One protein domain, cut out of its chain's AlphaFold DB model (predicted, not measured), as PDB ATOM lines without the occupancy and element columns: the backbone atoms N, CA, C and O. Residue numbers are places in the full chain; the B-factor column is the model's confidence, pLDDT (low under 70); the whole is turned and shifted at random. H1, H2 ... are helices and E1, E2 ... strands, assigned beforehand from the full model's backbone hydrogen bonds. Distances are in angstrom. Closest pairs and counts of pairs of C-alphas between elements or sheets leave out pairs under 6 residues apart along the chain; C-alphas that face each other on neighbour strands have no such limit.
ATOM      1  N   GLY A  18     232.674 301.809 197.169       47.12
ATOM      2  CA  GLY A  18     231.470 301.113 196.700       47.12
ATOM      3  C   GLY A  18     231.406 300.846 195.192       47.12
ATOM      4  O   GLY A  18     230.813 299.852 194.786       47.12
ATOM      5  N   PHE A  19     232.038 301.681 194.358       53.00
ATOM      6  CA  PHE A  19     231.983 301.515 192.901       53.00
ATOM      7  C   PHE A  19     232.907 300.404 192.392       53.00
ATOM      8  O   PHE A  19     232.435 299.503 191.707       53.00
ATOM      9  N   ALA A  20     234.198 300.423 192.743       60.16
ATOM     10  CA  ALA A  20     235.156 299.412 192.278       60.16
ATOM     11  C   ALA A  20     234.816 298.013 192.814       60.16
ATOM     12  O   ALA A  20     234.842 297.032 192.073       60.16
ATOM     13  N   VAL A  21     234.407 297.936 194.084       65.69
ATOM     14  CA  VAL A  21     233.972 296.676 194.692       65.69
ATOM     15  C   VAL A  21     232.644 296.207 194.091       65.69
ATOM     16  O   VAL A  21     232.473 295.017 193.839       65.69
ATOM     17  N   GLY A  22     231.726 297.131 193.781       67.62
ATOM     18  CA  GLY A  22     230.481 296.826 193.074       67.62
ATOM     19  C   GLY A  22     230.720 296.175 191.710       67.62
ATOM     20  O   GLY A  22     230.194 295.093 191.457       67.62
ATOM     21  N   TYR A  23     231.574 296.776 190.873       73.50
ATOM     22  CA  TYR A  23     231.915 296.233 189.551       73.50
ATOM     23  C   TYR A  23     232.563 294.848 189.629       73.50
ATOM     24  O   TYR A  23     232.190 293.957 188.867       73.50
ATOM     25  N   PHE A  24     233.482 294.645 190.573       76.94
ATOM     26  CA  PHE A  24     234.111 293.343 190.793       76.94
ATOM     27  C   PHE A  24     233.082 292.261 191.157       76.94
ATOM     28  O   PHE A  24     233.071 291.174 190.573       76.94
ATOM     29  N   TRP A  25     232.166 292.561 192.083       76.38
ATOM     30  CA  TRP A  25     231.116 291.615 192.463       76.38
ATOM     31  C   TRP A  25     230.112 291.361 191.344       76.38
ATOM     32  O   TRP A  25     229.597 290.248 191.237       76.38
ATOM     33  N   ASP A  26     229.827 292.354 190.509       81.06
ATOM     34  CA  ASP A  26     228.928 292.183 189.373       81.06
ATOM     35  C   ASP A  26     229.550 291.313 188.274       81.06
ATOM     36  O   ASP A  26     228.852 290.455 187.723       81.06
ATOM     37  N   ASP A  27     230.861 291.422 188.030       83.19
ATOM     38  CA  ASP A  27     231.570 290.499 187.137       83.19
ATOM     39  C   ASP A  27     231.568 289.061 187.683       83.19
ATOM     40  O   ASP A  27     231.222 288.120 186.960       83.19
ATOM     41  N   ILE A  28     231.838 288.879 188.985       79.81
ATOM     42  CA  ILE A  28     231.740 287.562 189.632       79.81
ATOM     43  C   ILE A  28     230.327 286.997 189.487       79.81
ATOM     44  O   ILE A  28     230.180 285.846 189.079       79.81
ATOM     45  N   LYS A  29     229.274 287.771 189.776       79.44
ATOM     46  CA  LYS A  29     227.884 287.303 189.624       79.44
ATOM     47  C   LYS A  29     227.583 286.904 188.182       79.44
ATOM     48  O   LYS A  29     226.996 285.845 187.957       79.44
ATOM     49  N   ALA A  30     227.977 287.725 187.208       83.56
ATOM     50  CA  ALA A  30     227.754 287.439 185.795       83.56
ATOM     51  C   ALA A  30     228.444 286.136 185.376       83.56
ATOM     52  O   ALA A  30     227.844 285.298 184.698       83.56
ATOM     53  N   TRP A  31     229.681 285.936 185.827       85.50
ATOM     54  CA  TRP A  31     230.408 284.696 185.619       85.50
ATOM     55  C   TRP A  31     229.742 283.495 186.302       85.50
ATOM     56  O   TRP A  31     229.485 282.496 185.630       85.50
ATOM     57  N   VAL A  32     229.381 283.599 187.585       78.31
ATOM     58  CA  VAL A  32     228.706 282.528 188.342       78.31
ATOM     59  C   VAL A  32     227.423 282.101 187.640       78.31
ATOM     60  O   VAL A  32     227.176 280.909 187.484       78.31
ATOM     61  N   ILE A  33     226.614 283.051 187.162       82.50
ATOM     62  CA  ILE A  33     225.378 282.742 186.434       82.50
ATOM     63  C   ILE A  33     225.680 281.937 185.163       82.50
ATOM     64  O   ILE A  33     224.955 280.986 184.865       82.50
ATOM     65  N   ARG A  34     226.732 282.286 184.411       85.00
ATOM     66  CA  ARG A  34     227.144 281.528 183.216       85.00
ATOM     67  C   ARG A  34     227.629 280.126 183.578       85.00
ATOM     68  O   ARG A  34     227.182 279.162 182.961       85.00
ATOM     69  N   ALA A  35     228.479 280.010 184.593       81.62
ATOM     70  CA  ALA A  35     229.024 278.733 185.035       81.62
ATOM     71  C   ALA A  35     227.926 277.803 185.577       81.62
ATOM     72  O   ALA A  35     227.846 276.643 185.183       81.62
ATOM     73  N   ILE A  36     227.005 278.322 186.396       81.00
ATOM     74  CA  ILE A  36     225.852 277.559 186.887       81.00
ATOM     75  C   ILE A  36     224.952 277.132 185.728       81.00
ATOM     76  O   ILE A  36     224.529 275.983 185.707       81.00
ATOM     77  N   LYS A  37     224.666 278.002 184.750       84.44
ATOM     78  CA  LYS A  37     223.877 277.613 183.567       84.44
ATOM     79  C   LYS A  37     224.525 276.457 182.810       84.44
ATOM     80  O   LYS A  37     223.849 275.473 182.541       84.44
ATOM     81  N   TYR A  38     225.827 276.550 182.545       84.44
ATOM     82  CA  TYR A  38     226.578 275.483 181.887       84.44
ATOM     83  C   TYR A  38     226.501 274.165 182.665       84.44
ATOM     84  O   TYR A  38     226.170 273.126 182.100       84.44
ATOM     85  N   ILE A  39     226.711 274.215 183.982       82.62
ATOM     86  CA  ILE A  39     226.602 273.043 184.853       82.62
ATOM     87  C   ILE A  39     225.178 272.470 184.831       82.62
ATOM     88  O   ILE A  39     224.999 271.264 184.693       82.62
ATOM     89  N   ILE A  40     224.156 273.320 184.924       82.44
ATOM     90  CA  ILE A  40     222.747 272.920 184.861       82.44
ATOM     91  C   ILE A  40     222.417 272.232 183.535       82.44
ATOM     92  O   ILE A  40     221.653 271.267 183.540       82.44
ATOM     93  N   ASP A  41     222.975 272.700 182.424       84.81
ATOM     94  CA  ASP A  41     222.770 272.090 181.109       84.81
ATOM     95  C   ASP A  41     223.478 270.735 180.987       84.81
ATOM     96  O   ASP A  41     222.985 269.841 180.299       84.81
ATOM     97  N   GLN A  42     224.577 270.526 181.718       80.19
ATOM     98  CA  GLN A  42     225.209 269.209 181.837       80.19
ATOM     99  C   GLN A  42     224.452 268.244 182.759       80.19
ATOM    100  O   GLN A  42     224.650 267.025 182.696       80.19
ATOM    101  N   ILE A  43     223.587 268.756 183.633       82.50
ATOM    102  CA  ILE A  43     222.846 267.940 184.589       82.50
ATOM    103  C   ILE A  43     221.504 267.516 183.994       82.50
ATOM    104  O   ILE A  43     220.655 268.330 183.631       82.50
ATOM    105  N   ASN A  44     221.233 266.211 184.021       79.56
ATOM    106  CA  ASN A  44     219.885 265.717 183.769       79.56
ATOM    107  C   ASN A  44     218.961 266.059 184.952       79.56
ATOM    108  O   ASN A  44     218.893 265.310 185.932       79.56
ATOM    109  N   ARG A  45     218.244 267.186 184.851       74.31
ATOM    110  CA  ARG A  45     217.327 267.702 185.887       74.31
ATOM    111  C   ARG A  45     216.186 266.741 186.240       74.31
ATOM    112  O   ARG A  45     215.625 266.851 187.323       74.31
ATOM    113  N   ALA A  46     215.856 265.788 185.365       73.88
ATOM    114  CA  ALA A  46     214.857 264.760 185.657       73.88
ATOM    115  C   ALA A  46     215.361 263.703 186.660       73.88
ATOM    116  O   ALA A  46     214.562 263.002 187.272       73.88
ATOM    117  N   ILE A  47     216.683 263.569 186.818       79.00
ATOM    118  CA  ILE A  47     217.323 262.515 187.621       79.00
ATOM    119  C   ILE A  47     218.123 263.099 188.793       79.00
ATOM    120  O   ILE A  47     218.202 262.485 189.858       79.00
ATOM    121  N   ASN A  48     218.723 264.276 188.618       78.69
ATOM    122  CA  ASN A  48     219.566 264.914 189.622       78.69
ATOM    123  C   ASN A  48     218.995 266.280 190.013       78.69
ATOM    124  O   ASN A  48     218.684 267.101 189.151       78.69
ATOM    125  N   ALA A  49     218.920 266.531 191.318       77.12
ATOM    126  CA  ALA A  49     218.594 267.830 191.890       77.12
ATOM    127  C   ALA A  49     219.879 268.552 192.314       77.12
ATOM    128  O   ALA A  49     220.812 267.916 192.809       77.12
ATOM    129  N   ILE A  50     219.933 269.874 192.138       76.19
ATOM    130  CA  ILE A  50     221.006 270.693 192.716       76.19
ATOM    131  C   ILE A  50     220.759 270.756 194.220       76.19
ATOM    132  O   ILE A  50     219.686 271.174 194.649       76.19
ATOM    133  N   ALA A  51     221.734 270.297 194.993       68.62
ATOM    134  CA  ALA A  51     221.691 270.330 196.444       68.62
ATOM    135  C   ALA A  51     222.308 271.626 196.978       68.62
ATOM    136  O   ALA A  51     221.751 272.222 197.892       68.62
ATOM    137  N   ASP A  52     223.432 272.056 196.395       76.94
ATOM    138  CA  ASP A  52     224.170 273.229 196.863       76.94
ATOM    139  C   ASP A  52     225.063 273.816 195.758       76.94
ATOM    140  O   ASP A  52     225.458 273.107 194.828       76.94
ATOM    141  N   ALA A  53     225.390 275.103 195.858       73.44
ATOM    142  CA  ALA A  53     226.336 275.789 194.987       73.44
ATOM    143  C   ALA A  53     227.211 276.751 195.802       73.44
ATOM    144  O   ALA A  53     226.728 277.736 196.352       73.44
ATOM    145  N   ILE A  54     228.516 276.487 195.827       78.31
ATOM    146  CA  ILE A  54     229.504 277.263 196.573       78.31
ATOM    147  C   ILE A  54     230.331 278.073 195.584       78.31
ATOM    148  O   ILE A  54     230.900 277.519 194.645       78.31
ATOM    149  N   VAL A  55     230.434 279.380 195.814       78.00
ATOM    150  CA  VAL A  55     231.322 280.272 195.062       78.00
ATOM    151  C   VAL A  55     232.442 280.722 195.986       78.00
ATOM    152  O   VAL A  55     232.191 281.170 197.102       78.00
ATOM    153  N   SER A  56     233.682 280.603 195.528       76.44
ATOM    154  CA  SER A  56     234.868 280.937 196.309       76.44
ATOM    155  C   SER A  56     235.928 281.625 195.458       76.44
ATOM    156  O   SER A  56     236.026 281.409 194.251       76.44
ATOM    157  N   LEU A  57     236.739 282.454 196.112       79.38
ATOM    158  CA  LEU A  57     237.997 282.954 195.573       79.38
ATOM    159  C   LEU A  57     239.125 282.157 196.232       79.38
ATOM    160  O   LEU A  57     239.220 282.101 197.458       79.38
ATOM    161  N   VAL A  58     239.955 281.509 195.423       77.94
ATOM    162  CA  VAL A  58     241.015 280.603 195.875       77.94
ATOM    163  C   VAL A  58     242.358 281.135 195.399       77.94
ATOM    164  O   VAL A  58     242.600 281.230 194.199       77.94
ATOM    165  N   LYS A  59     243.257 281.450 196.335       73.94
ATOM    166  CA  LYS A  59     244.644 281.820 196.027       73.94
ATOM    167  C   LYS A  59     245.516 280.562 195.990       73.94
ATOM    168  O   LYS A  59     245.576 279.822 196.969       73.94
ATOM    169  N   VAL A  60     246.201 280.323 194.873       75.56
ATOM    170  CA  VAL A  60     247.182 279.240 194.707       75.56
ATOM    171  C   VAL A  60     248.513 279.863 194.291       75.56
ATOM    172  O   VAL A  60     248.709 280.261 193.140       75.56
ATOM    173  N   GLY A  61     249.432 279.986 195.249       78.25
ATOM    174  CA  GLY A  61     250.677 280.726 195.054       78.25
ATOM    175  C   GLY A  61     250.408 282.208 194.774       78.25
ATOM    176  O   GLY A  61     249.831 282.902 195.609       78.25
ATOM    177  N   GLN A  62     250.826 282.681 193.597       77.50
ATOM    178  CA  GLN A  62     250.628 284.064 193.132       77.50
ATOM    179  C   GLN A  62     249.338 284.261 192.319       77.50
ATOM    180  O   GLN A  62     249.016 285.384 191.951       77.50
ATOM    181  N   ARG A  63     248.601 283.185 192.020       80.94
ATOM    182  CA  ARG A  63     247.403 283.238 191.174       80.94
ATOM    183  C   ARG A  63     246.147 283.166 192.019       80.94
ATOM    184  O   ARG A  63     246.111 282.426 193.006       80.94
ATOM    185  N   VAL A  64     245.116 283.893 191.615       79.88
ATOM    186  CA  VAL A  64     243.797 283.833 192.243       79.88
ATOM    187  C   VAL A  64     242.812 283.265 191.240       79.88
ATOM    188  O   VAL A  64     242.838 283.602 190.063       79.88
ATOM    189  N   TYR A  65     241.951 282.375 191.711       81.25
ATOM    190  CA  TYR A  65     240.925 281.742 190.906       81.25
ATOM    191  C   TYR A  65     239.566 282.035 191.513       81.25
ATOM    192  O   TYR A  65     239.371 281.850 192.714       81.25
ATOM    193  N   ARG A  66     238.606 282.418 190.680       81.62
ATOM    194  CA  ARG A  66     237.193 282.285 191.025       81.62
ATOM    195  C   ARG A  66     236.780 280.849 190.748       81.62
ATOM    196  O   ARG A  66     237.043 280.321 189.672       81.62
ATOM    197  N   ARG A  67     236.179 280.193 191.734       83.31
ATOM    198  CA  ARG A  67     235.741 278.800 191.656       83.31
ATOM    199  C   ARG A  67     234.281 278.700 192.053       83.31
ATOM    200  O   ARG A  67     233.878 279.239 193.078       83.31
ATOM    201  N   VAL A  68     233.515 277.967 191.258       83.56
ATOM    202  CA  VAL A  68     232.165 277.542 191.606       83.56
ATOM    203  C   VAL A  68     232.142 276.024 191.695       83.56
ATOM    204  O   VAL A  68     232.673 275.325 190.832       83.56
ATOM    205  N   GLU A  69     231.563 275.511 192.770       81.19
ATOM    206  CA  GLU A  69     231.338 274.089 192.995       81.19
ATOM    207  C   GLU A  69     229.843 273.873 193.181       81.19
ATOM    208  O   GLU A  69     229.243 274.411 194.103       81.19
ATOM    209  N   VAL A  70     229.232 273.090 192.297       81.62
ATOM    210  CA  VAL A  70     227.816 272.734 192.378       81.62
ATOM    211  C   VAL A  70     227.710 271.270 192.760       81.62
ATOM    212  O   VAL A  70     228.190 270.377 192.054       81.62
ATOM    213  N   PHE A  71     227.056 271.018 193.882       82.81
ATOM    214  CA  PHE A  71     226.755 269.686 194.364       82.81
ATOM    215  C   PHE A  71     225.362 269.300 193.898       82.81
ATOM    216  O   PHE A  71     224.381 270.013 194.096       82.81
ATOM    217  N   THR A  72     225.277 268.136 193.275       83.94
ATOM    218  CA  THR A  72     224.023 267.556 192.814       83.94
ATOM    219  C   THR A  72     223.809 266.220 193.480       83.94
ATOM    220  O   THR A  72     224.762 265.490 193.744       83.94
ATOM    221  N   MET A  73     222.553 265.889 193.729       84.31
ATOM    222  CA  MET A  73     222.156 264.613 194.290       84.31
ATOM    223  C   MET A  73     221.172 263.934 193.349       84.31
ATOM    224  O   MET A  73     220.170 264.522 192.938       84.31
ATOM    225  N   ASN A  74     221.435 262.670 193.037       86.94
ATOM    226  CA  ASN A  74     220.476 261.827 192.346       86.94
ATOM    227  C   ASN A  74     219.254 261.592 193.243       86.94
ATOM    228  O   ASN A  74     219.390 261.131 194.379       86.94
ATOM    229  N   ILE A  75     218.053 261.883 192.745       84.81
ATOM    230  CA  ILE A  75     216.837 261.818 193.568       84.81
ATOM    231  C   ILE A  75     216.469 260.381 193.969       84.81
ATOM    232  O   ILE A  75     215.909 260.188 195.053       84.81
ATOM    233  N   PHE A  76     216.854 259.395 193.147       87.12
ATOM    234  CA  PHE A  76     216.578 257.969 193.334       87.12
ATOM    235  C   PHE A  76     217.677 257.262 194.133       87.12
ATOM    236  O   PHE A  76     217.390 256.641 195.150       87.12
ATOM    237  N   SER A  77     218.938 257.369 193.703       88.56
ATOM    238  CA  SER A  77     220.061 256.648 194.323       88.56
ATOM    239  C   SER A  77     220.713 257.388 195.488       88.56
ATOM    240  O   SER A  77     221.577 256.821 196.150       88.56
ATOM    241  N   LYS A  78     220.357 258.661 195.710       86.50
ATOM    242  CA  LYS A  78     221.017 259.571 196.666       86.50
ATOM    243  C   LYS A  78     222.518 259.773 196.417       86.50
ATOM    244  O   LYS A  78     223.197 260.380 197.237       86.50
ATOM    245  N   ALA A  79     223.041 259.317 195.277       85.88
ATOM    246  CA  ALA A  79     224.435 259.523 194.911       85.88
ATOM    247  C   ALA A  79     224.717 261.015 194.684       85.88
ATOM    248  O   ALA A  79     223.972 261.687 193.965       85.88
ATOM    249  N   ILE A  80     225.809 261.509 195.268       85.06
ATOM    250  CA  ILE A  80     226.240 262.902 195.147       85.06
ATOM    251  C   ILE A  80     227.274 263.011 194.027       85.06
ATOM    252  O   ILE A  80     228.229 262.234 193.971       85.06
ATOM    253  N   LYS A  81     227.103 263.993 193.144       86.00
ATOM    254  CA  LYS A  81     228.102 264.389 192.147       86.00
ATOM    255  C   LYS A  81     228.451 265.854 192.325       86.00
ATOM    256  O   LYS A  81     227.566 266.682 192.531       86.00
ATOM    257  N   ARG A  82     229.737 266.163 192.189       86.19
ATOM    258  CA  ARG A  82     230.263 267.524 192.229       86.19
ATOM    259  C   ARG A  82     230.660 267.962 190.827       86.19
ATOM    260  O   ARG A  82     231.440 267.274 190.173       86.19
ATOM    261  N   PHE A  83     230.169 269.120 190.424       84.44
ATOM    262  CA  PHE A  83     230.625 269.852 189.251       84.44
ATOM    263  C   PHE A  83     231.449 271.038 189.728       84.44
ATOM    264  O   PHE A  83     231.077 271.685 190.705       84.44
ATOM    265  N   SER A  84     232.577 271.305 189.080       83.69
ATOM    266  CA  SER A  84     233.412 272.451 189.419       83.69
ATOM    267  C   SER A  84     233.853 273.155 188.153       83.69
ATOM    268  O   SER A  84     234.284 272.502 187.209       83.69
ATOM    269  N   GLU A  85     233.758 274.476 188.182       86.81
ATOM    270  CA  GLU A  85     234.313 275.366 187.174       86.81
ATOM    271  C   GLU A  85     235.205 276.384 187.876       86.81
ATOM    272  O   GLU A  85     234.892 276.858 188.976       86.81
ATOM    273  N   GLN A  86     236.340 276.699 187.261       88.00
ATOM    274  CA  GLN A  86     237.288 277.663 187.802       88.00
ATOM    275  C   GLN A  86     237.869 278.530 186.693       88.00
ATOM    276  O   GLN A  86     238.163 278.043 185.604       88.00
ATOM    277  N   GLU A  87     238.070 279.805 186.997       88.69
ATOM    278  CA  GLU A  87     238.680 280.762 186.084       88.69
ATOM    279  C   GLU A  87     239.713 281.599 186.833       88.69
ATOM    280  O   GLU A  87     239.507 281.968 187.992       88.69
ATOM    281  N   GLU A  88     240.852 281.842 186.190       86.75
ATOM    282  CA  GLU A  88     241.902 282.692 186.746       86.75
ATOM    283  C   GLU A  88     241.436 284.152 186.723       86.75
ATOM    284  O   GLU A  88     240.864 284.618 185.740       86.75
ATOM    285  N   VAL A  89     241.660 284.859 187.827       84.56
ATOM    286  CA  VAL A  89     241.369 286.283 187.985       84.56
ATOM    287  C   VAL A  89     242.699 286.994 188.177       84.56
ATOM    288  O   VAL A  89     243.508 286.580 189.015       84.56
ATOM    289  N   LEU A  90     242.937 288.052 187.401       80.69
ATOM    290  CA  LEU A  90     244.147 288.852 187.555       80.69
ATOM    291  C   LEU A  90     244.132 289.527 188.924       80.69
ATOM    292  O   LEU A  90     243.107 290.033 189.374       80.69
ATOM    293  N   LEU A  91     245.285 289.541 189.590       71.44
ATOM    294  CA  LEU A  91     245.398 290.099 190.938       71.44
ATOM    295  C   LEU A  91     245.033 291.591 190.982       71.44
ATOM    296  O   LEU A  91     244.521 292.063 191.995       71.44
ATOM    297  N   ASP A  92     245.289 292.299 189.883       75.38
ATOM    298  CA  ASP A  92     245.022 293.730 189.720       75.38
ATOM    299  C   ASP A  92     243.527 294.033 189.529       75.38
ATOM    300  O   ASP A  92     243.080 295.135 189.842       75.38
ATOM    301  N   ASP A  93     242.743 293.045 189.083       77.19
ATOM    302  CA  ASP A  93     241.286 293.154 188.948       77.19
ATOM    303  C   ASP A  93     240.568 292.931 190.292       77.19
ATOM    304  O   ASP A  93     239.359 293.142 190.401       77.19
ATOM    305  N   ILE A  94     241.299 292.496 191.328       76.81
ATOM    306  CA  ILE A  94     240.757 292.257 192.665       76.81
ATOM    307  C   ILE A  94     240.877 293.542 193.493       76.81
ATOM    308  O   ILE A  94     241.991 294.019 193.728       76.81
ATOM    309  N   PRO A  95     239.761 294.073 194.022       77.75
ATOM    310  CA  PRO A  95     239.780 295.211 194.927       77.75
ATOM    311  C   PRO A  95     240.699 294.994 196.139       77.75
ATOM    312  O   PRO A  95     240.762 293.906 196.715       77.75
ATOM    313  N   GLU A  96     241.406 296.047 196.549       77.38
ATOM    314  CA  GLU A  96     242.418 296.020 197.618       77.38
ATOM    315  C   GLU A  96     241.905 295.455 198.955       77.38
ATOM    316  O   GLU A  96     242.634 294.814 199.712       77.38
ATOM    317  N   ASP A  97     240.650 295.740 199.281       69.62
ATOM    318  CA  ASP A  97     239.947 295.249 200.463       69.62
ATOM    319  C   ASP A  97     239.711 293.734 200.400       69.62
ATOM    320  O   ASP A  97     240.023 293.026 201.358       69.62
ATOM    321  N   VAL A  98     239.256 293.224 199.252       72.44
ATOM    322  CA  VAL A  98     239.082 291.782 199.014       72.44
ATOM    323  C   VAL A  98     240.435 291.070 199.000       72.44
ATOM    324  O   VAL A  98     240.584 289.998 199.591       72.44
ATOM    325  N   ARG A  99     241.455 291.671 198.378       74.31
ATOM    326  CA  ARG A  99     242.811 291.110 198.313       74.31
ATOM    327  C   ARG A  99     243.426 290.939 199.702       74.31
ATOM    328  O   ARG A  99     243.928 289.859 200.007       74.31
ATOM    329  N   ARG A 100     243.329 291.963 200.558       74.75
ATOM    330  CA  ARG A 100     243.803 291.884 201.950       74.75
ATOM    331  C   ARG A 100     243.083 290.805 202.747       74.75
ATOM    332  O   ARG A 100     243.721 290.099 203.523       74.75
ATOM    333  N   GLU A 101     241.775 290.643 202.554       72.75
ATOM    334  CA  GLU A 101     241.031 289.583 203.238       72.75
ATOM    335  C   GLU A 101     241.469 288.181 202.773       72.75
ATOM    336  O   GLU A 101     241.626 287.269 203.591       72.75
ATOM    337  N   LEU A 102     241.720 288.009 201.470       71.44
ATOM    338  CA  LEU A 102     242.235 286.760 200.905       71.44
ATOM    339  C   LEU A 102     243.625 286.414 201.438       71.44
ATOM    340  O   LEU A 102     243.885 285.255 201.756       71.44
ATOM    341  N   GLU A 103     244.509 287.402 201.552       72.56
ATOM    342  CA  GLU A 103     245.850 287.225 202.113       72.56
ATOM    343  C   GLU A 103     245.795 286.838 203.585       72.56
ATOM    344  O   GLU A 103     246.388 285.831 203.966       72.56
ATOM    345  N   TYR A 104     244.985 287.542 204.373       72.12
ATOM    346  CA  TYR A 104     244.781 287.224 205.781       72.12
ATOM    347  C   TYR A 104     244.249 285.795 205.985       72.12
ATOM    348  O   TYR A 104     244.765 285.037 206.809       72.12
ATOM    349  N   LYS A 105     243.247 285.375 205.196       68.62
ATOM    350  CA  LYS A 105     242.712 284.002 205.244       68.62
ATOM    351  C   LYS A 105     243.743 282.962 204.800       68.62
ATOM    352  O   LYS A 105     243.815 281.888 205.401       68.62
ATOM    353  N   ALA A 106     244.535 283.254 203.767       67.50
ATOM    354  CA  ALA A 106     245.572 282.351 203.276       67.50
ATOM    355  C   ALA A 106     246.685 282.153 204.317       67.50
ATOM    356  O   ALA A 106     247.052 281.014 204.607       67.50
ATOM    357  N   GLU A 107     247.169 283.236 204.926       68.00
ATOM    358  CA  GLU A 107     248.158 283.191 206.007       68.00
ATOM    359  C   GLU A 107     247.635 282.421 207.220       68.00
ATOM    360  O   GLU A 107     248.342 281.570 207.760       68.00
ATOM    361  N   PHE A 108     246.374 282.638 207.602       67.31
ATOM    362  CA  PHE A 108     245.742 281.912 208.701       67.31
ATOM    363  C   PHE A 108     245.656 280.400 208.436       67.31
ATOM    364  O   PHE A 108     245.985 279.590 209.304       67.31
ATOM    365  N   MET A 109     245.256 279.996 207.229       58.75
ATOM    366  CA  MET A 109     245.156 278.582 206.847       58.75
ATOM    367  C   MET A 109     246.528 277.900 206.768       58.75
ATOM    368  O   MET A 109     246.672 276.764 207.220       58.75
ATOM    369  N   ILE A 110     247.544 278.591 206.243       59.09
ATOM    370  CA  ILE A 110     248.926 278.086 206.186       59.09
ATOM    371  C   ILE A 110     249.528 277.998 207.595       59.09
ATOM    372  O   ILE A 110     250.173 277.003 207.926       59.09
ATOM    373  N   GLY A 111     249.285 278.999 208.445       54.66
ATOM    374  CA  GLY A 111     249.713 279.005 209.845       54.66
ATOM    375  C   GLY A 111     249.088 277.865 210.650       54.66
ATOM    376  O   GLY A 111     249.782 277.201 211.415       54.66
ATOM    377  N   LYS A 112     247.808 277.561 210.407       52.91
ATOM    378  CA  LYS A 112     247.092 276.452 211.052       52.91
ATOM    379  C   LYS A 112     247.588 275.063 210.626       52.91
ATOM    380  O   LYS A 112     247.473 274.136 211.413       52.91
ATOM    381  N   MET A 113     248.145 274.903 209.420       47.41
ATOM    382  CA  MET A 113     248.754 273.632 208.975       47.41
ATOM    383  C   MET A 113     250.182 273.413 209.503       47.41
ATOM    384  O   MET A 113     250.718 272.317 209.357       47.41
ATOM    385  N   ARG A 114     250.819 274.449 210.064       45.25
ATOM    386  CA  ARG A 114     252.173 274.388 210.644       45.25
ATOM    387  C   ARG A 114     252.193 274.237 212.174       45.25
ATOM    388  O   ARG A 114     253.281 274.087 212.724       45.25
ATOM    389  N   SER A 115     251.034 274.303 212.830       43.62
ATOM    390  CA  SER A 115     250.825 274.048 214.265       43.62
ATOM    391  C   SER A 115     250.351 272.622 214.498       43.62
ATOM    392  O   SER A 115     250.550 272.167 215.644       43.62
TER     393      SER A 115
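Overview. This is residues 18 to 115 of the 115 residues of an uncharacterized protein of Planktothrix agardhii CCAP 1459/11A (UniProt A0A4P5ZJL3). A long, twisted ribbon of three strands has helix H1 slantwise over one face; helix H2 stands at one end, where residues 107 to 115 stick out. The 98 printed residues include, in order, H1, E1, E2, E3, H2; the class is mixed, and E1 E2 E3 form a meander, each strand the antiparallel neighbour of the one before. The whole is loose, radius of gyration of the C-alphas 16.2 A, spanning 45 by 39 by 20 A.

Arrangement. H1, residues 18 to 42, is on the sheet of E1, 48 to 60, E2, 63 to 74, and E3, 80 to 89, at a height of 9.6 A; its closest C-alpha pair with E2 is Val 32 and Val 68, 6.9 A. Within hydrogen-bond range are N 54 and O 69, 2.8 A, in hairpin E1 and E2, and N 70 and O 83, 2.8 A, in hairpin E2 and E3. The closest C-alphas of E1 and H2, residues 96 to 113, are Lys 59 and Ala 106, 7.3 A. In H1 and H2 every O i to N i+4 pair is within range.

Along the chain. H1 runs 35.7 A from C-alpha 18 at (231.470, 301.113, 196.700). E1, 31.5 A, bends by 61 degrees at residue 57; E2 measures 34.4 A, E3 28.8 A. H2, 25.9 A, ends at (248.754, 273.632, 208.975).

Size, cuts and confidence. The farthest C-alphas, Ala 46 and Ser 115, are 46.9 A apart. The printed part has no cut and no long link. Among residues under pLDDT 70 are 105 to 115.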